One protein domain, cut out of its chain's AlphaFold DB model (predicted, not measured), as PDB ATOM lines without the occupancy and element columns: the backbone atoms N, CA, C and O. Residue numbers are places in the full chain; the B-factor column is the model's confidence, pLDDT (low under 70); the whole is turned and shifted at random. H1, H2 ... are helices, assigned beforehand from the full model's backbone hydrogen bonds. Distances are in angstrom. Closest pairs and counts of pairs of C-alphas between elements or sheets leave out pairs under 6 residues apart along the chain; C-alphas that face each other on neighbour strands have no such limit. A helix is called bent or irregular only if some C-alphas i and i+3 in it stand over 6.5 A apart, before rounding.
ATOM      1  N   SER A   2      74.804  89.176 139.786       58.97
ATOM      2  CA  SER A   2      75.120  89.878 138.536       58.97
ATOM      3  C   SER A   2      75.202  88.864 137.390       58.97
ATOM      4  O   SER A   2      75.686  87.758 137.607       58.97
ATOM      5  N   LEU A   3      74.785  89.238 136.176       61.59
ATOM      6  CA  LEU A   3      74.834  88.367 134.988       61.59
ATOM      7  C   LEU A   3      76.185  87.627 134.787       61.59
ATOM      8  O   LEU A   3      76.144  86.446 134.443       61.59
ATOM      9  N   PRO A   4      77.363  88.225 135.076       60.16
ATOM     10  CA  PRO A   4      78.649  87.520 134.989       60.16
ATOM     11  C   PRO A   4      78.832  86.380 136.008       60.16
ATOM     12  O   PRO A   4      79.485  85.387 135.712       60.16
ATOM     13  N   GLN A   5      78.222  86.485 137.193       54.38
ATOM     14  CA  GLN A   5      78.317  85.461 138.246       54.38
ATOM     15  C   GLN A   5      77.447  84.241 137.929       54.38
ATOM     16  O   GLN A   5      77.756  83.131 138.343       54.38
ATOM     17  N   GLU A   6      76.356  84.427 137.183       60.72
ATOM     18  CA  GLU A   6      75.537  83.307 136.710       60.72
ATOM     19  C   GLU A   6      76.194  82.589 135.526       60.72
ATOM     20  O   GLU A   6      76.056  81.373 135.408       60.72
ATOM     21  N   SER A   7      76.954  83.295 134.678       59.38
ATOM     22  CA  SER A   7      77.677  82.656 133.571       59.38
ATOM     23  C   SER A   7      78.859  81.794 134.022       59.38
ATOM     24  O   SER A   7      79.226  80.871 133.307       59.38
ATOM     25  N   GLU A   8      79.423  82.034 135.209       59.88
ATOM     26  CA  GLU A   8      80.458  81.172 135.806       59.88
ATOM     27  C   GLU A   8      79.951  79.757 136.148       59.88
ATOM     28  O   GLU A   8      80.751  78.833 136.275       59.88
ATOM     29  N   GLY A   9      78.630  79.563 136.269       55.44
ATOM     30  CA  GLY A   9      78.018  78.261 136.553       55.44
ATOM     31  C   GLY A   9      77.758  77.383 135.322       55.44
ATOM     32  O   GLY A   9      77.350  76.232 135.479       55.44
ATOM     33  N   TYR A  10      77.965  77.903 134.110       62.94
ATOM     34  CA  TYR A  10      77.705  77.192 132.858       62.94
ATOM     35  C   TYR A  10      79.010  76.817 132.151       62.94
ATOM     36  O   TYR A  10      79.940  77.614 132.064       62.94
ATOM     37  N   MET A  11      79.056  75.603 131.598       67.19
ATOM     38  CA  MET A  11      80.217  75.066 130.882       67.19
ATOM     39  C   MET A  11      79.880  74.815 129.410       67.19
ATOM     40  O   MET A  11      78.774  74.371 129.081       67.19
ATOM     41  N   ASP A  12      80.851  75.083 128.537       72.81
ATOM     42  CA  ASP A  12      80.828  74.771 127.106       72.81
ATOM     43  C   ASP A  12      79.524  75.218 126.403       72.81
ATOM     44  O   ASP A  12      79.210  76.406 126.362       72.81
ATOM     45  N   GLU A  13      78.736  74.290 125.860       77.75
ATOM     46  CA  GLU A  13      77.534  74.582 125.065       77.75
ATOM     47  C   GLU A  13      76.431  75.296 125.865       77.75
ATOM     48  O   GLU A  13      75.757  76.189 125.349       77.75
ATOM     49  N   SER A  14      76.301  74.981 127.157       82.00
ATOM     50  CA  SER A  14      75.325  75.638 128.036       82.00
ATOM     51  C   SER A  14      75.654  77.117 128.268       82.00
ATOM     52  O   SER A  14      74.747  77.951 128.337       82.00
ATOM     53  N   LEU A  15      76.948  77.464 128.301       83.81
ATOM     54  CA  LEU A  15      77.410  78.849 128.386       83.81
ATOM     55  C   LEU A  15      77.067  79.607 127.102       83.81
ATOM     56  O   LEU A  15      76.599  80.744 127.165       83.81
ATOM     57  N   LEU A  16      77.252  78.971 125.943       83.94
ATOM     58  CA  LEU A  16      76.932  79.565 124.646       83.94
ATOM     59  C   LEU A  16      75.430  79.819 124.512       83.94
ATOM     60  O   LEU A  16      75.040  80.925 124.153       83.94
ATOM     61  N   GLN A  17      74.589  78.850 124.877       87.31
ATOM     62  CA  GLN A  17      73.131  79.013 124.893       87.31
ATOM     63  C   GLN A  17      72.675  80.112 125.860       87.31
ATOM     64  O   GLN A  17      71.774  80.895 125.543       87.31
ATOM     65  N   TYR A  18      73.287  80.202 127.046       86.81
ATOM     66  CA  TYR A  18      72.995  81.283 127.985       86.81
ATOM     67  C   TYR A  18      73.392  82.639 127.391       86.81
ATOM     68  O   TYR A  18      72.568  83.554 127.357       86.81
ATOM     69  N   TYR A  19      74.613  82.757 126.861       87.75
ATOM     70  CA  TYR A  19      75.110  83.989 126.255       87.75
ATOM     71  C   TYR A  19      74.230  84.441 125.086       87.75
ATOM     72  O   TYR A  19      73.787  85.587 125.077       87.75
ATOM     73  N   THR A  20      73.906  83.556 124.139       87.62
ATOM     74  CA  THR A  20      73.073  83.894 122.970       87.62
ATOM     75  C   THR A  20      71.663  84.305 123.377       87.62
ATOM     76  O   THR A  20      71.130  85.289 122.860       87.62
ATOM     77  N   LYS A  21      71.068  83.624 124.364       89.62
ATOM     78  CA  LYS A  21      69.751  83.978 124.905       89.62
ATOM     79  C   LYS A  21      69.757  85.351 125.575       89.62
ATOM     80  O   LYS A  21      68.829  86.131 125.355       89.62
ATOM     81  N   GLN A  22      70.765  85.650 126.396       88.38
ATOM     82  CA  GLN A  22      70.869  86.958 127.048       88.38
ATOM     83  C   GLN A  22      71.183  88.060 126.036       88.38
ATOM     84  O   GLN A  22      70.554  89.114 126.084       88.38
ATOM     85  N   TRP A  23      72.066  87.796 125.074       89.50
ATOM     86  CA  TRP A  23      72.391  88.711 123.985       89.50
ATOM     87  C   TRP A  23      71.157  89.068 123.151       89.50
ATOM     88  O   TRP A  23      70.865  90.248 122.959       89.50
ATOM     89  N   SER A  24      70.378  88.075 122.715       88.50
ATOM     90  CA  SER A  24      69.158  88.294 121.926       88.50
ATOM     91  C   SER A  24      68.116  89.116 122.693       88.50
ATOM     92  O   SER A  24      67.558  90.077 122.161       88.50
ATOM     93  N   LYS A  25      67.895  88.806 123.977       90.31
ATOM     94  CA  LYS A  25      66.998  89.593 124.835       90.31
ATOM     95  C   LYS A  25      67.488  91.025 125.012       90.31
ATOM     96  O   LYS A  25      66.693  91.955 124.890       90.31
ATOM     97  N   TYR A  26      68.777  91.201 125.293       89.12
ATOM     98  CA  TYR A  26      69.377  92.504 125.548       89.12
ATOM     99  C   TYR A  26      69.344  93.396 124.306       89.12
ATOM    100  O   TYR A  26      68.904  94.540 124.382       89.12
ATOM    101  N   THR A  27      69.738  92.867 123.149       86.62
ATOM    102  CA  THR A  27      69.705  93.588 121.866       86.62
ATOM    103  C   THR A  27      68.283  93.917 121.424       86.62
ATOM    104  O   THR A  27      68.035  95.046 121.002       86.62
ATOM    105  N   SER A  28      67.332  92.994 121.596       87.50
ATOM    106  CA  SER A  28      65.914  93.247 121.301       87.50
ATOM    107  C   SER A  28      65.343  94.346 122.199       87.50
ATOM    108  O   SER A  28      64.754  95.307 121.706       87.50
ATOM    109  N   ALA A  29      65.569  94.255 123.515       88.25
ATOM    110  CA  ALA A  29      65.153  95.276 124.475       88.25
ATOM    111  C   ALA A  29      65.788  96.638 124.160       88.25
ATOM    112  O   ALA A  29      65.087  97.647 124.104       88.25
ATOM    113  N   SER A  30      67.089  96.660 123.869       87.50
ATOM    114  CA  SER A  30      67.818  97.872 123.481       87.50
ATOM    115  C   SER A  30      67.276  98.473 122.184       87.50
ATOM    116  O   SER A  30      67.169  99.692 122.073       87.50
ATOM    117  N   GLY A  31      66.855  97.636 121.232       85.44
ATOM    118  CA  GLY A  31      66.157  98.061 120.024       85.44
ATOM    119  C   GLY A  31      64.840  98.774 120.335       85.44
ATOM    120  O   GLY A  31      64.617  99.882 119.848       85.44
ATOM    121  N   TYR A  32      63.985  98.205 121.190       88.31
ATOM    122  CA  TYR A  32      62.737  98.864 121.604       88.31
ATOM    123  C   TYR A  32      62.995 100.183 122.334       88.31
ATOM    124  O   TYR A  32      62.361 101.193 122.027       88.31
ATOM    125  N   VAL A  33      63.959 100.200 123.256       86.94
ATOM    126  CA  VAL A  33      64.340 101.407 123.997       86.94
ATOM    127  C   VAL A  33      64.865 102.477 123.031       86.94
ATOM    128  O   VAL A  33      64.424 103.623 123.098       86.94
ATOM    129  N   HIS A  34      65.699 102.118 122.053       84.69
ATOM    130  CA  HIS A  34      66.139 103.040 121.004       84.69
ATOM    131  C   HIS A  34      64.957 103.658 120.234       84.69
ATOM    132  O   HIS A  34      64.969 104.856 119.949       84.69
ATOM    133  N   HIS A  35      63.913 102.877 119.929       84.44
ATOM    134  CA  HIS A  35      62.716 103.383 119.247       84.44
ATOM    135  C   HIS A  35      61.902 104.341 120.124       84.44
ATOM    136  O   HIS A  35      61.453 105.378 119.632       84.44
ATOM    137  N   VAL A  36      61.746 104.041 121.416       88.44
ATOM    138  CA  VAL A  36      61.071 104.932 122.376       88.44
ATOM    139  C   VAL A  36      61.823 106.260 122.498       88.44
ATOM    140  O   VAL A  36      61.221 107.330 122.435       88.44
ATOM    141  N   PHE A  37      63.153 106.208 122.574       84.12
ATOM    142  CA  PHE A  37      64.015 107.388 122.672       84.12
ATOM    143  C   PHE A  37      64.419 107.976 121.311       84.12
ATOM    144  O   PHE A  37      65.316 108.818 121.240       84.12
ATOM    145  N   ARG A  38      63.735 107.620 120.215       82.62
ATOM    146  CA  ARG A  38      64.077 108.089 118.860       82.62
ATOM    147  C   ARG A  38      64.098 109.612 118.743       82.62
ATOM    148  O   ARG A  38      64.939 110.162 118.035       82.62
ATOM    149  N   TYR A  39      63.185 110.298 119.430       82.88
ATOM    150  CA  TYR A  39      63.150 111.762 119.443       82.88
ATOM    151  C   TYR A  39      64.395 112.352 120.125       82.88
ATOM    152  O   TYR A  39      65.023 113.259 119.579       82.88
ATOM    153  N   LEU A  40      64.802 111.778 121.261       81.94
ATOM    154  CA  LEU A  40      66.015 112.164 121.983       81.94
ATOM    155  C   LEU A  40      67.267 111.921 121.125       81.94
ATOM    156  O   LEU A  40      68.081 112.829 120.959       81.94
ATOM    157  N   ASN A  41      67.362 110.746 120.495       78.12
ATOM    158  CA  ASN A  41      68.452 110.395 119.580       78.12
ATOM    159  C   ASN A  41      68.530 111.350 118.378       78.12
ATOM    160  O   ASN A  41      69.612 111.694 117.910       78.12
ATOM    161  N   ARG A  42      67.384 111.806 117.856       76.31
ATOM    162  CA  ARG A  42      67.351 112.674 116.672       76.31
ATOM    163  C   ARG A  42      67.693 114.131 116.978       76.31
ATOM    164  O   ARG A  42      68.303 114.771 116.127       76.31
ATOM    165  N   HIS A  43      67.265 114.657 118.123       77.56
ATOM    166  CA  HIS A  43      67.324 116.096 118.398       77.56
ATOM    167  C   HIS A  43      68.353 116.486 119.458       77.56
ATOM    168  O   HIS A  43      68.997 117.519 119.300       77.56
ATOM    169  N   TRP A  44      68.500 115.691 120.519       78.44
ATOM    170  CA  TRP A  44      69.432 115.994 121.605       78.44
ATOM    171  C   TRP A  44      70.805 115.378 121.336       78.44
ATOM    172  O   TRP A  44      71.784 116.110 121.262       78.44
ATOM    173  N   VAL A  45      70.868 114.069 121.057       73.19
ATOM    174  CA  VAL A  45      72.143 113.364 120.804       73.19
ATOM    175  C   VAL A  45      72.895 113.971 119.616       73.19
ATOM    176  O   VAL A  45      74.088 114.231 119.717       73.19
ATOM    177  N   LYS A  46      72.206 114.286 118.509       69.62
ATOM    178  CA  LYS A  46      72.847 114.945 117.355       69.62
ATOM    179  C   LYS A  46      73.442 116.310 117.694       69.62
ATOM    180  O   LYS A  46      74.551 116.600 117.265       69.62
ATOM    181  N   ARG A  47      72.724 117.119 118.478       71.94
ATOM    182  CA  ARG A  47      73.187 118.447 118.894       71.94
ATOM    183  C   ARG A  47      74.428 118.344 119.778       71.94
ATOM    184  O   ARG A  47      75.391 119.059 119.561       71.94
ATOM    185  N   GLU A  48      74.425 117.414 120.721       69.69
ATOM    186  CA  GLU A  48      75.540 117.197 121.649       69.69
ATOM    187  C   GLU A  48      76.813 116.680 120.961       69.69
ATOM    188  O   GLU A  48      77.928 117.086 121.297       69.69
ATOM    189  N   ILE A  49      76.651 115.829 119.944       68.12
ATOM    190  CA  ILE A  49      77.751 115.378 119.080       68.12
ATOM    191  C   ILE A  49      78.302 116.554 118.248       68.12
ATOM    192  O   ILE A  49      79.516 116.668 118.062       68.12
ATOM    193  N   GLU A  50      77.439 117.447 117.755       64.06
ATOM    194  CA  GLU A  50      77.834 118.654 117.010       64.06
ATOM    195  C   GLU A  50      78.527 119.703 117.902       64.06
ATOM    196  O   GLU A  50      79.469 120.354 117.451       64.06
ATOM    197  N   GLU A  51      78.137 119.809 119.176       66.00
ATOM    198  CA  GLU A  51      78.709 120.727 120.178       66.00
ATOM    199  C   GLU A  51      80.048 120.244 120.782       66.00
ATOM    200  O   GLU A  51      80.643 120.928 121.614       66.00
ATOM    201  N   GLY A  52      80.576 119.102 120.325       59.44
ATOM    202  CA  GLY A  52      81.944 118.657 120.621       59.44
ATOM    203  C   GLY A  52      82.075 117.577 121.698       59.44
ATOM    204  O   GLY A  52      83.190 117.122 121.948       59.44
ATOM    205  N   ARG A  53      80.973 117.081 122.282       61.41
ATOM    206  CA  ARG A  53      80.974 115.944 123.231       61.41
ATOM    207  C   ARG A  53      80.907 114.582 122.526       61.41
ATOM    208  O   ARG A  53      80.183 113.683 122.944       61.41
ATOM    209  N   LYS A  54      81.669 114.429 121.439       58.44
ATOM    210  CA  LYS A  54      81.601 113.263 120.538       58.44
ATOM    211  C   LYS A  54      81.990 111.934 121.191       58.44
ATOM    212  O   LYS A  54      81.479 110.907 120.771       58.44
ATOM    213  N   ASN A  55      82.848 111.963 122.211       57.78
ATOM    214  CA  ASN A  55      83.427 110.743 122.785       57.78
ATOM    215  C   ASN A  55      82.608 110.155 123.949       57.78
ATOM    216  O   ASN A  55      82.797 108.990 124.282       57.78
ATOM    217  N   ASP A  56      81.696 110.934 124.548       62.47
ATOM    218  CA  ASP A  56      80.936 110.521 125.742       62.47
ATOM    219  C   ASP A  56      79.431 110.343 125.476       62.47
ATOM    220  O   ASP A  56      78.715 109.765 126.297       62.47
ATOM    221  N   VAL A  57      78.920 110.847 124.345       66.69
ATOM    222  CA  VAL A  57      77.487 110.837 124.023       66.69
ATOM    223  C   VAL A  57      77.230 109.976 122.794       66.69
ATOM    224  O   VAL A  57      77.504 110.368 121.663       66.69
ATOM    225  N   PHE A  58      76.630 108.815 123.034       69.38
ATOM    226  CA  PHE A  58      76.220 107.870 122.002       69.38
ATOM    227  C   PHE A  58      74.697 107.828 121.871       69.38
ATOM    228  O   PHE A  58      73.962 108.214 122.785       69.38
ATOM    229  N   ASP A  59      74.200 107.326 120.740       75.50
ATOM    230  CA  ASP A  59      72.787 106.982 120.652       75.50
ATOM    231  C   ASP A  59      72.459 105.847 121.633       75.50
ATOM    232  O   ASP A  59      73.312 105.052 122.035       75.50
ATOM    233  N   VAL A  60      71.193 105.763 122.038       81.12
ATOM    234  CA  VAL A  60      70.772 104.825 123.091       81.12
ATOM    235  C   VAL A  60      71.097 103.360 122.754       81.12
ATOM    236  O   VAL A  60      71.337 102.565 123.661       81.12
ATOM    237  N   TYR A  61      71.151 103.002 121.467       80.38
ATOM    238  CA  TYR A  61      71.517 101.648 121.051       80.38
ATOM    239  C   TYR A  61      73.025 101.396 121.182       80.38
ATOM    240  O   TYR A  61      73.417 100.407 121.798       80.38
ATOM    241  N   THR A  62      73.874 102.307 120.696       80.25
ATOM    242  CA  THR A  62      75.331 102.196 120.870       80.25
ATOM    243  C   THR A  62      75.714 102.226 122.346       80.25
ATOM    244  O   THR A  62      76.539 101.424 122.770       80.25
ATOM    245  N   LEU A  63      75.066 103.057 123.170       81.56
ATOM    246  CA  LEU A  63      75.310 103.077 124.616       81.56
ATOM    247  C   LEU A  63      75.012 101.719 125.273       81.56
ATOM    248  O   LEU A  63      75.769 101.266 126.135       81.56
ATOM    249  N   ALA A  64      73.935 101.046 124.857       84.56
ATOM    250  CA  ALA A  64      73.632  99.700 125.329       84.56
ATOM    251  C   ALA A  64      74.730  98.699 124.921       84.56
ATOM    252  O   ALA A  64      75.195  97.913 125.745       84.56
ATOM    253  N   LEU A  65      75.217  98.768 123.680       83.69
ATOM    254  CA  LEU A  65      76.318  97.922 123.205       83.69
ATOM    255  C   LEU A  65      77.636  98.177 123.959       83.69
ATOM    256  O   LEU A  65      78.297  97.221 124.365       83.69
ATOM    257  N   VAL A  66      77.990  99.440 124.223       83.12
ATOM    258  CA  VAL A  66      79.150  99.807 125.058       83.12
ATOM    259  C   VAL A  66      78.991  99.245 126.473       83.12
ATOM    260  O   VAL A  66      79.926  98.664 127.027       83.12
ATOM    261  N   SER A  67      77.794  99.358 127.055       84.88
ATOM    262  CA  SER A  67      77.514  98.817 128.384       84.88
ATOM    263  C   SER A  67      77.651  97.292 128.423       84.88
ATOM    264  O   SER A  67      78.284  96.761 129.337       84.88
ATOM    265  N   TRP A  68      77.145  96.584 127.408       87.44
ATOM    266  CA  TRP A  68      77.333  95.138 127.273       87.44
ATOM    267  C   TRP A  68      78.809  94.759 127.147       87.44
ATOM    268  O   TRP A  68      79.268  93.820 127.804       87.44
ATOM    269  N   LYS A  69      79.570  95.507 126.340       84.19
ATOM    270  CA  LYS A  69      81.010  95.297 126.167       84.19
ATOM    271  C   LYS A  69      81.743  95.369 127.511       84.19
ATOM    272  O   LYS A  69      82.486  94.454 127.856       84.19
ATOM    273  N   ASN A  70      81.481  96.416 128.290       83.31
ATOM    274  CA  ASN A  70      82.200  96.683 129.536       83.31
ATOM    275  C   ASN A  70      81.813  95.739 130.683       83.31
ATOM    276  O   ASN A  70      82.680  95.355 131.459       83.31
ATOM    277  N   HIS A  71      80.538  95.356 130.792       83.50
ATOM    278  CA  HIS A  71      80.046  94.600 131.952       83.50
ATOM    279  C   HIS A  71      79.891  93.099 131.711       83.50
ATOM    280  O   HIS A  71      79.878  92.333 132.671       83.50
ATOM    281  N   MET A  72      79.736  92.669 130.458       82.50
ATOM    282  CA  MET A  72      79.508  91.264 130.121       82.50
ATOM    283  C   MET A  72      80.668  90.722 129.293       82.50
ATOM    284  O   MET A  72      81.365  89.812 129.737       82.50
ATOM    285  N   PHE A  73      80.924  91.314 128.122       84.19
ATOM    286  CA  PHE A  73      81.884  90.785 127.150       84.19
ATOM    287  C   PHE A  73      83.289  90.620 127.737       84.19
ATOM    288  O   PHE A  73      83.847  89.533 127.645       84.19
ATOM    289  N   VAL A  74      83.843  91.646 128.394       83.25
ATOM    290  CA  VAL A  74      85.208  91.598 128.962       83.25
ATOM    291  C   VAL A  74      85.410  90.416 129.920       83.25
ATOM    292  O   VAL A  74      86.492  89.831 129.935       83.25
ATOM    293  N   HIS A  75      84.375  90.027 130.666       83.81
ATOM    294  CA  HIS A  75      84.449  88.930 131.631       83.81
ATOM    295  C   HIS A  75      84.235  87.550 130.999       83.81
ATOM    296  O   HIS A  75      84.872  86.587 131.415       83.81
ATOM    297  N   VAL A  76      83.363  87.438 129.991       86.19
ATOM    298  CA  VAL A  76      82.945  86.131 129.445       86.19
ATOM    299  C   VAL A  76      83.631  85.752 128.132       86.19
ATOM    300  O   VAL A  76      83.627  84.577 127.769       86.19
ATOM    301  N   GLN A  77      84.238  86.708 127.419       86.69
ATOM    302  CA  GLN A  77      84.731  86.515 126.048       86.69
ATOM    303  C   GLN A  77      85.734  85.366 125.900       86.69
ATOM    304  O   GLN A  77      85.614  84.582 124.964       86.69
ATOM    305  N   HIS A  78      86.652  85.188 126.855       88.25
ATOM    306  CA  HIS A  78      87.618  84.085 126.820       88.25
ATOM    307  C   HIS A  78      86.941  82.707 126.913       88.25
ATOM    308  O   HIS A  78      87.258  81.788 126.154       88.25
ATOM    309  N   ASN A  79      85.979  82.560 127.828       87.94
ATOM    310  CA  ASN A  79      85.276  81.296 128.048       87.94
ATOM    311  C   ASN A  79      84.324  80.987 126.889       87.94
ATOM    312  O   ASN A  79      84.278  79.851 126.421       87.94
ATOM    313  N   VAL A  80      83.628  82.010 126.379       89.50
ATOM    314  CA  VAL A  80      82.798  81.906 125.172       89.50
ATOM    315  C   VAL A  80      83.652  81.483 123.979       89.50
ATOM    316  O   VAL A  80      83.289  80.533 123.295       89.50
ATOM    317  N   MET A  81      84.813  82.111 123.762       92.38
ATOM    318  CA  MET A  81      85.697  81.744 122.654       92.38
ATOM    319  C   MET A  81      86.190  80.301 122.782       92.38
ATOM    320  O   MET A  81      86.110  79.539 121.825       92.38
ATOM    321  N   THR A  82      86.625  79.890 123.973       91.06
ATOM    322  CA  THR A  82      87.073  78.511 124.230       91.06
ATOM    323  C   THR A  82      85.970  77.493 123.924       91.06
ATOM    324  O   THR A  82      86.221  76.475 123.282       91.06
ATOM    325  N   ALA A  83      84.736  77.772 124.345       90.88
ATOM    326  CA  ALA A  83      83.594  76.907 124.075       90.88
ATOM    327  C   ALA A  83      83.231  76.863 122.577       90.88
ATOM    328  O   ALA A  83      82.916  75.790 122.061       90.88
ATOM    329  N   VAL A  84      83.322  77.991 121.861       92.38
ATOM    330  CA  VAL A  84      83.130  78.032 120.400       92.38
ATOM    331  C   VAL A  84      84.184  77.187 119.684       92.38
ATOM    332  O   VAL A  84      83.818  76.391 118.824       92.38
ATOM    333  N   LEU A  85      85.465  77.311 120.049       93.06
ATOM    334  CA  LEU A  85      86.543  76.518 119.443       93.06
ATOM    335  C   LEU A  85      86.301  75.018 119.618       93.06
ATOM    336  O   LEU A  85      86.330  74.284 118.635       93.06
ATOM    337  N   LYS A  86      85.936  74.577 120.829       91.44
ATOM    338  CA  LYS A  86      85.580  73.173 121.089       91.44
ATOM    339  C   LYS A  86      84.401  72.689 120.242       91.44
ATOM    340  O   LYS A  86      84.416  71.559 119.763       91.44
ATOM    341  N   LEU A  87      83.361  73.510 120.059       90.81
ATOM    342  CA  LEU A  87      82.240  73.140 119.188       90.81
ATOM    343  C   LEU A  87      82.680  73.002 117.728       90.81
ATOM    344  O   LEU A  87      82.262  72.061 117.057       90.81
ATOM    345  N   ILE A  88      83.531  73.906 117.240       92.12
ATOM    346  CA  ILE A  88      84.055  73.820 115.874       92.12
ATOM    347  C   ILE A  88      84.955  72.588 115.716       92.12
ATOM    348  O   ILE A  88      84.865  71.899 114.704       92.12
ATOM    349  N   GLU A  89      85.771  72.258 116.715       92.25
ATOM    350  CA  GLU A  89      86.592  71.044 116.716       92.25
ATOM    351  C   GLU A  89      85.730  69.773 116.643       92.25
ATOM    352  O   GLU A  89      85.970  68.907 115.802       92.25
ATOM    353  N   ARG A  90      84.662  69.689 117.448       90.62
ATOM    354  CA  ARG A  90      83.679  68.591 117.375       90.62
ATOM    355  C   ARG A  90      83.049  68.493 115.986       90.62
ATOM    356  O   ARG A  90      82.943  67.397 115.436       90.62
ATOM    357  N   GLN A  91      82.707  69.630 115.378       91.31
ATOM    358  CA  GLN A  91      82.199  69.665 114.006       91.31
ATOM    359  C   GLN A  91      83.216  69.121 112.995       91.31
ATOM    360  O   GLN A  91      82.844  68.332 112.131       91.31
ATOM    361  N   ARG A  92      84.499  69.491 113.110       90.25
ATOM    362  CA  ARG A  92      85.576  68.998 112.226       90.25
ATOM    363  C   ARG A  92      85.803  67.493 112.337       90.25
ATOM    364  O   ARG A  92      86.267  66.875 111.377       90.25
ATOM    365  N   ASN A  93      85.473  66.919 113.493       90.06
ATOM    366  CA  ASN A  93      85.507  65.481 113.759       90.06
ATOM    367  C   ASN A  93      84.236  64.751 113.277       90.06
ATOM    368  O   ASN A  93      84.133  63.536 113.437       90.06
ATOM    369  N   GLY A  94      83.289  65.465 112.655       87.06
ATOM    370  CA  GLY A  94      82.084  64.903 112.043       87.06
ATOM    371  C   GLY A  94      80.834  64.938 112.925       87.06
ATOM    372  O   GLY A  94      79.808  64.375 112.540       87.06
ATOM    373  N   GLU A  95      80.879  65.586 114.092       90.25
ATOM    374  CA  GLU A  95      79.691  65.742 114.933       90.25
ATOM    375  C   GLU A  95      78.750  66.828 114.385       90.25
ATOM    376  O   GLU A  95      79.175  67.893 113.930       90.25
ATOM    377  N   SER A  96      77.441  66.583 114.472       85.50
ATOM    378  CA  SER A  96      76.436  67.603 114.163       85.50
ATOM    379  C   SER A  96      76.343  68.606 115.313       85.50
ATOM    380  O   SER A  96      76.120  68.212 116.458       85.50
ATOM    381  N   ILE A  97      76.498  69.894 115.004       86.88
ATOM    382  CA  ILE A  97      76.465  70.986 115.985       86.88
ATOM    383  C   ILE A  97      75.395  72.026 115.645       86.88
ATOM    384  O   ILE A  97      75.038  72.234 114.481       86.88
ATOM    385  N   GLU A  98      74.927  72.748 116.664       85.06
ATOM    386  CA  GLU A  98      74.006  73.872 116.491       85.06
ATOM    387  C   GLU A  98      74.749  75.125 115.990       85.06
ATOM    388  O   GLU A  98      75.160  76.009 116.744       85.06
ATOM    389  N   THR A  99      74.909  75.224 114.672       86.88
ATOM    390  CA  THR A  99      75.612  76.340 114.004       86.88
ATOM    391  C   THR A  99      74.979  77.716 114.243       86.88
ATOM    392  O   THR A  99      75.672  78.735 114.175       86.88
ATOM    393  N   GLY A 100      73.688  77.766 114.592       88.75
ATOM    394  CA  GLY A 100      72.985  79.001 114.953       88.75
ATOM    395  C   GLY A 100      73.565  79.695 116.191       88.75
ATOM    396  O   GLY A 100      73.577  80.930 116.251       88.75
ATOM    397  N   LEU A 101      74.113  78.927 117.141       87.88
ATOM    398  CA  LEU A 101      74.775  79.477 118.326       87.88
ATOM    399  C   LEU A 101      76.055  80.220 117.943       87.88
ATOM    400  O   LEU A 101      76.249  81.363 118.356       87.88
ATOM    401  N   ILE A 102      76.890  79.602 117.103       90.94
ATOM    402  CA  ILE A 102      78.148  80.201 116.640       90.94
ATOM    403  C   ILE A 102      77.856  81.463 115.833       90.94
ATOM    404  O   ILE A 102      78.450  82.506 116.103       90.94
ATOM    405  N   LYS A 103      76.889  81.403 114.911       91.12
ATOM    406  CA  LYS A 103      76.481  82.563 114.111       91.12
ATOM    407  C   LYS A 103      76.056  83.746 114.987       91.12
ATOM    408  O   LYS A 103      76.547  84.854 114.797       91.12
ATOM    409  N   SER A 104      75.215  83.499 115.992       90.25
ATOM    410  CA  SER A 104      74.747  84.544 116.916       90.25
ATOM    411  C   SER A 104      75.895  85.182 117.710       90.25
ATOM    412  O   SER A 104      75.879  86.380 117.998       90.25
ATOM    413  N   ILE A 105      76.909  84.392 118.072       90.81
ATOM    414  CA  ILE A 105      78.097  84.878 118.783       90.81
ATOM    415  C   ILE A 105      78.987  85.694 117.850       90.81
ATOM    416  O   ILE A 105      79.420  86.778 118.230       90.81
ATOM    417  N   VAL A 106      79.217  85.227 116.625       91.56
ATOM    418  CA  VAL A 106      79.965  85.977 115.609       91.56
ATOM    419  C   VAL A 106      79.310  87.333 115.353       91.56
ATOM    420  O   VAL A 106      79.983  88.361 115.418       91.56
ATOM    421  N   GLU A 107      77.990  87.362 115.156       89.31
ATOM    422  CA  GLU A 107      77.219  88.598 114.989       89.31
ATOM    423  C   GLU A 107      77.339  89.520 116.212       89.31
ATOM    424  O   GLU A 107      77.449  90.740 116.061       89.31
ATOM    425  N   SER A 108      77.388  88.956 117.423       89.75
ATOM    426  CA  SER A 108      77.644  89.714 118.652       89.75
ATOM    427  C   SER A 108      79.033  90.355 118.654       89.75
ATOM    428  O   SER A 108      79.143  91.558 118.879       89.75
ATOM    429  N   PHE A 109      80.090  89.603 118.340       88.19
ATOM    430  CA  PHE A 109      81.466  90.116 118.315       88.19
ATOM    431  C   PHE A 109      81.655  91.202 117.247       88.19
ATOM    432  O   PHE A 109      82.364  92.177 117.491       88.19
ATOM    433  N   VAL A 110      80.988  91.068 116.096       88.06
ATOM    434  CA  VAL A 110      80.961  92.097 115.044       88.06
ATOM    435  C   VAL A 110      80.206  93.346 115.511       88.06
ATOM    436  O   VAL A 110      80.700  94.455 115.339       88.06
ATOM    437  N   SER A 111      79.047  93.184 116.157       85.00
ATOM    438  CA  SER A 111      78.216  94.308 116.625       85.00
ATOM    439  C   SER A 111      78.849  95.097 117.777       85.00
ATOM    440  O   SER A 111      78.587  96.285 117.931       85.00
ATOM    441  N   LEU A 112      79.693  94.457 118.593       84.31
ATOM    442  CA  LEU A 112      80.462  95.114 119.664       84.31
ATOM    443  C   LEU A 112      81.668  95.913 119.138       84.31
ATOM    444  O   LEU A 112      82.357  96.605 119.899       84.31
ATOM    445  N   GLY A 113      81.906  95.813 117.835       78.12
ATOM    446  CA  GLY A 113      82.853  96.573 117.051       78.12
ATOM    447  C   GLY A 113      82.423  98.016 116.795       78.12
ATOM    448  O   GLY A 113      82.059  98.372 115.676       78.12
ATOM    449  N   LEU A 114      82.445  98.839 117.842       71.00
ATOM    450  CA  LEU A 114      82.123 100.267 117.773       71.00
ATOM    451  C   LEU A 114      83.394 101.098 117.538       71.00
ATOM    452  O   LEU A 114      84.424 100.816 118.151       71.00
ATOM    453  N   ASP A 115      83.324 102.100 116.660       62.56
ATOM    454  CA  ASP A 115      84.388 103.092 116.463       62.56
ATOM    455  C   ASP A 115      84.178 104.285 117.411       62.56
ATOM    456  O   ASP A 115      83.087 104.859 117.452       62.56
ATOM    457  N   ASP A 116      85.222 104.669 118.149       56.50
ATOM    458  CA  ASP A 116      85.193 105.791 119.099       56.50
ATOM    459  C   ASP A 116      84.960 107.152 118.409       56.50
ATOM    460  O   ASP A 116      84.509 108.099 119.051       56.50
ATOM    461  N   ASN A 117      85.246 107.269 117.106       52.88
ATOM    462  CA  ASN A 117      85.106 108.517 116.346       52.88
ATOM    463  C   ASN A 117      83.851 108.568 115.463       52.88
ATOM    464  O   ASN A 117      83.459 109.654 115.025       52.88
ATOM    465  N   ASP A 118      83.245 107.420 115.148       58.41
ATOM    466  CA  ASP A 118      82.088 107.339 114.258       58.41
ATOM    467  C   ASP A 118      81.255 106.084 114.539       58.41
ATOM    468  O   ASP A 118      81.470 105.021 113.959       58.41
ATOM    469  N   SER A 119      80.230 106.224 115.378       56.53
ATOM    470  CA  SER A 119      79.293 105.146 115.711       56.53
ATOM    471  C   SER A 119      78.528 104.577 114.502       56.53
ATOM    472  O   SER A 119      77.811 103.592 114.647       56.53
ATOM    473  N   SER A 120      78.642 105.184 113.311       55.25
ATOM    474  CA  SER A 120      78.078 104.648 112.066       55.25
ATOM    475  C   SER A 120      79.023 103.715 111.297       55.25
ATOM    476  O   SER A 120      78.573 103.021 110.381       55.25
ATOM    477  N   LYS A 121      80.312 103.658 111.660       60.78
ATOM    478  CA  LYS A 121      81.296 102.771 111.030       60.78
ATOM    479  C   LYS A 121      81.446 101.475 111.814       60.78
ATOM    480  O   LYS A 121      81.723 101.470 113.008       60.78
ATOM    481  N   LEU A 122      81.302 100.361 111.098       64.38
ATOM    482  CA  LEU A 122      81.594  99.027 111.616       64.38
ATOM    483  C   LEU A 122      83.099  98.901 111.867       64.38
ATOM    484  O   LEU A 122      83.892  98.901 110.922       64.38
TER     485      LEU A 122
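This is residues 2 to 122 of the 277 residues of the protein "Cullin domain-containing protein" of Jimgerdemannia flammicorona (UniProt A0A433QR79). Long helix H2 runs along a loose body; bent H4's first arm folds back beside its far half, H5 crosses its first half, and H3 turns across its far end. The printed part has 121 residues with five named helices, H1 to H5, and no named strand: all helix, radius of gyration of the C-alphas 16.9 A, spans 55 by 28 by 22 A.

H1, residues 3 to 7, touches H4a, residues 60 to 75; closest C-alphas Pro 4 and Met 72, 6.2 A. H2, residues 13 to 36, touches H4a by residues 30 to 34 alone, closest C-alphas His 34 and Val 60, 5.4 A, at a shallow tilt of 21 degrees, opposite ways. H3, residues 38 to 50, is close but not clearly touching H2; closest C-alphas Asn 41 and His 34, 7.8 A. H4, residues 60 to 92, one helix by its hydrogen bonds, is bent: C-alphas 75 and 78 are 7.5 A apart. H4a is irregular, C-alphas 71 and 74 being 6.7 A apart. H4b, residues 78 to 92, touches H2; closest C-alphas Val 80 and Leu 16, 6.3 A. H5, residues 99 to 111, touches H2 at a steep tilt of 48 degrees; closest C-alphas Ser 104 and Thr 20, 6.3 A. Each O i to N i+4 pair is within hydrogen-bond range in H1, H2, H4b and H5; H3 has 6 of 9, H4a 9 of 12.

H1 begins at C-alpha 3 (74.834, 88.367, 134.988); H2 spans 34.6 A; H5 ends at C-alpha 111 (78.216, 94.308, 116.625).

The printed part has no cut and no long link; pLDDT is under 70 at residues 2 to 11, 46, 48 to 58 and 115 to 122.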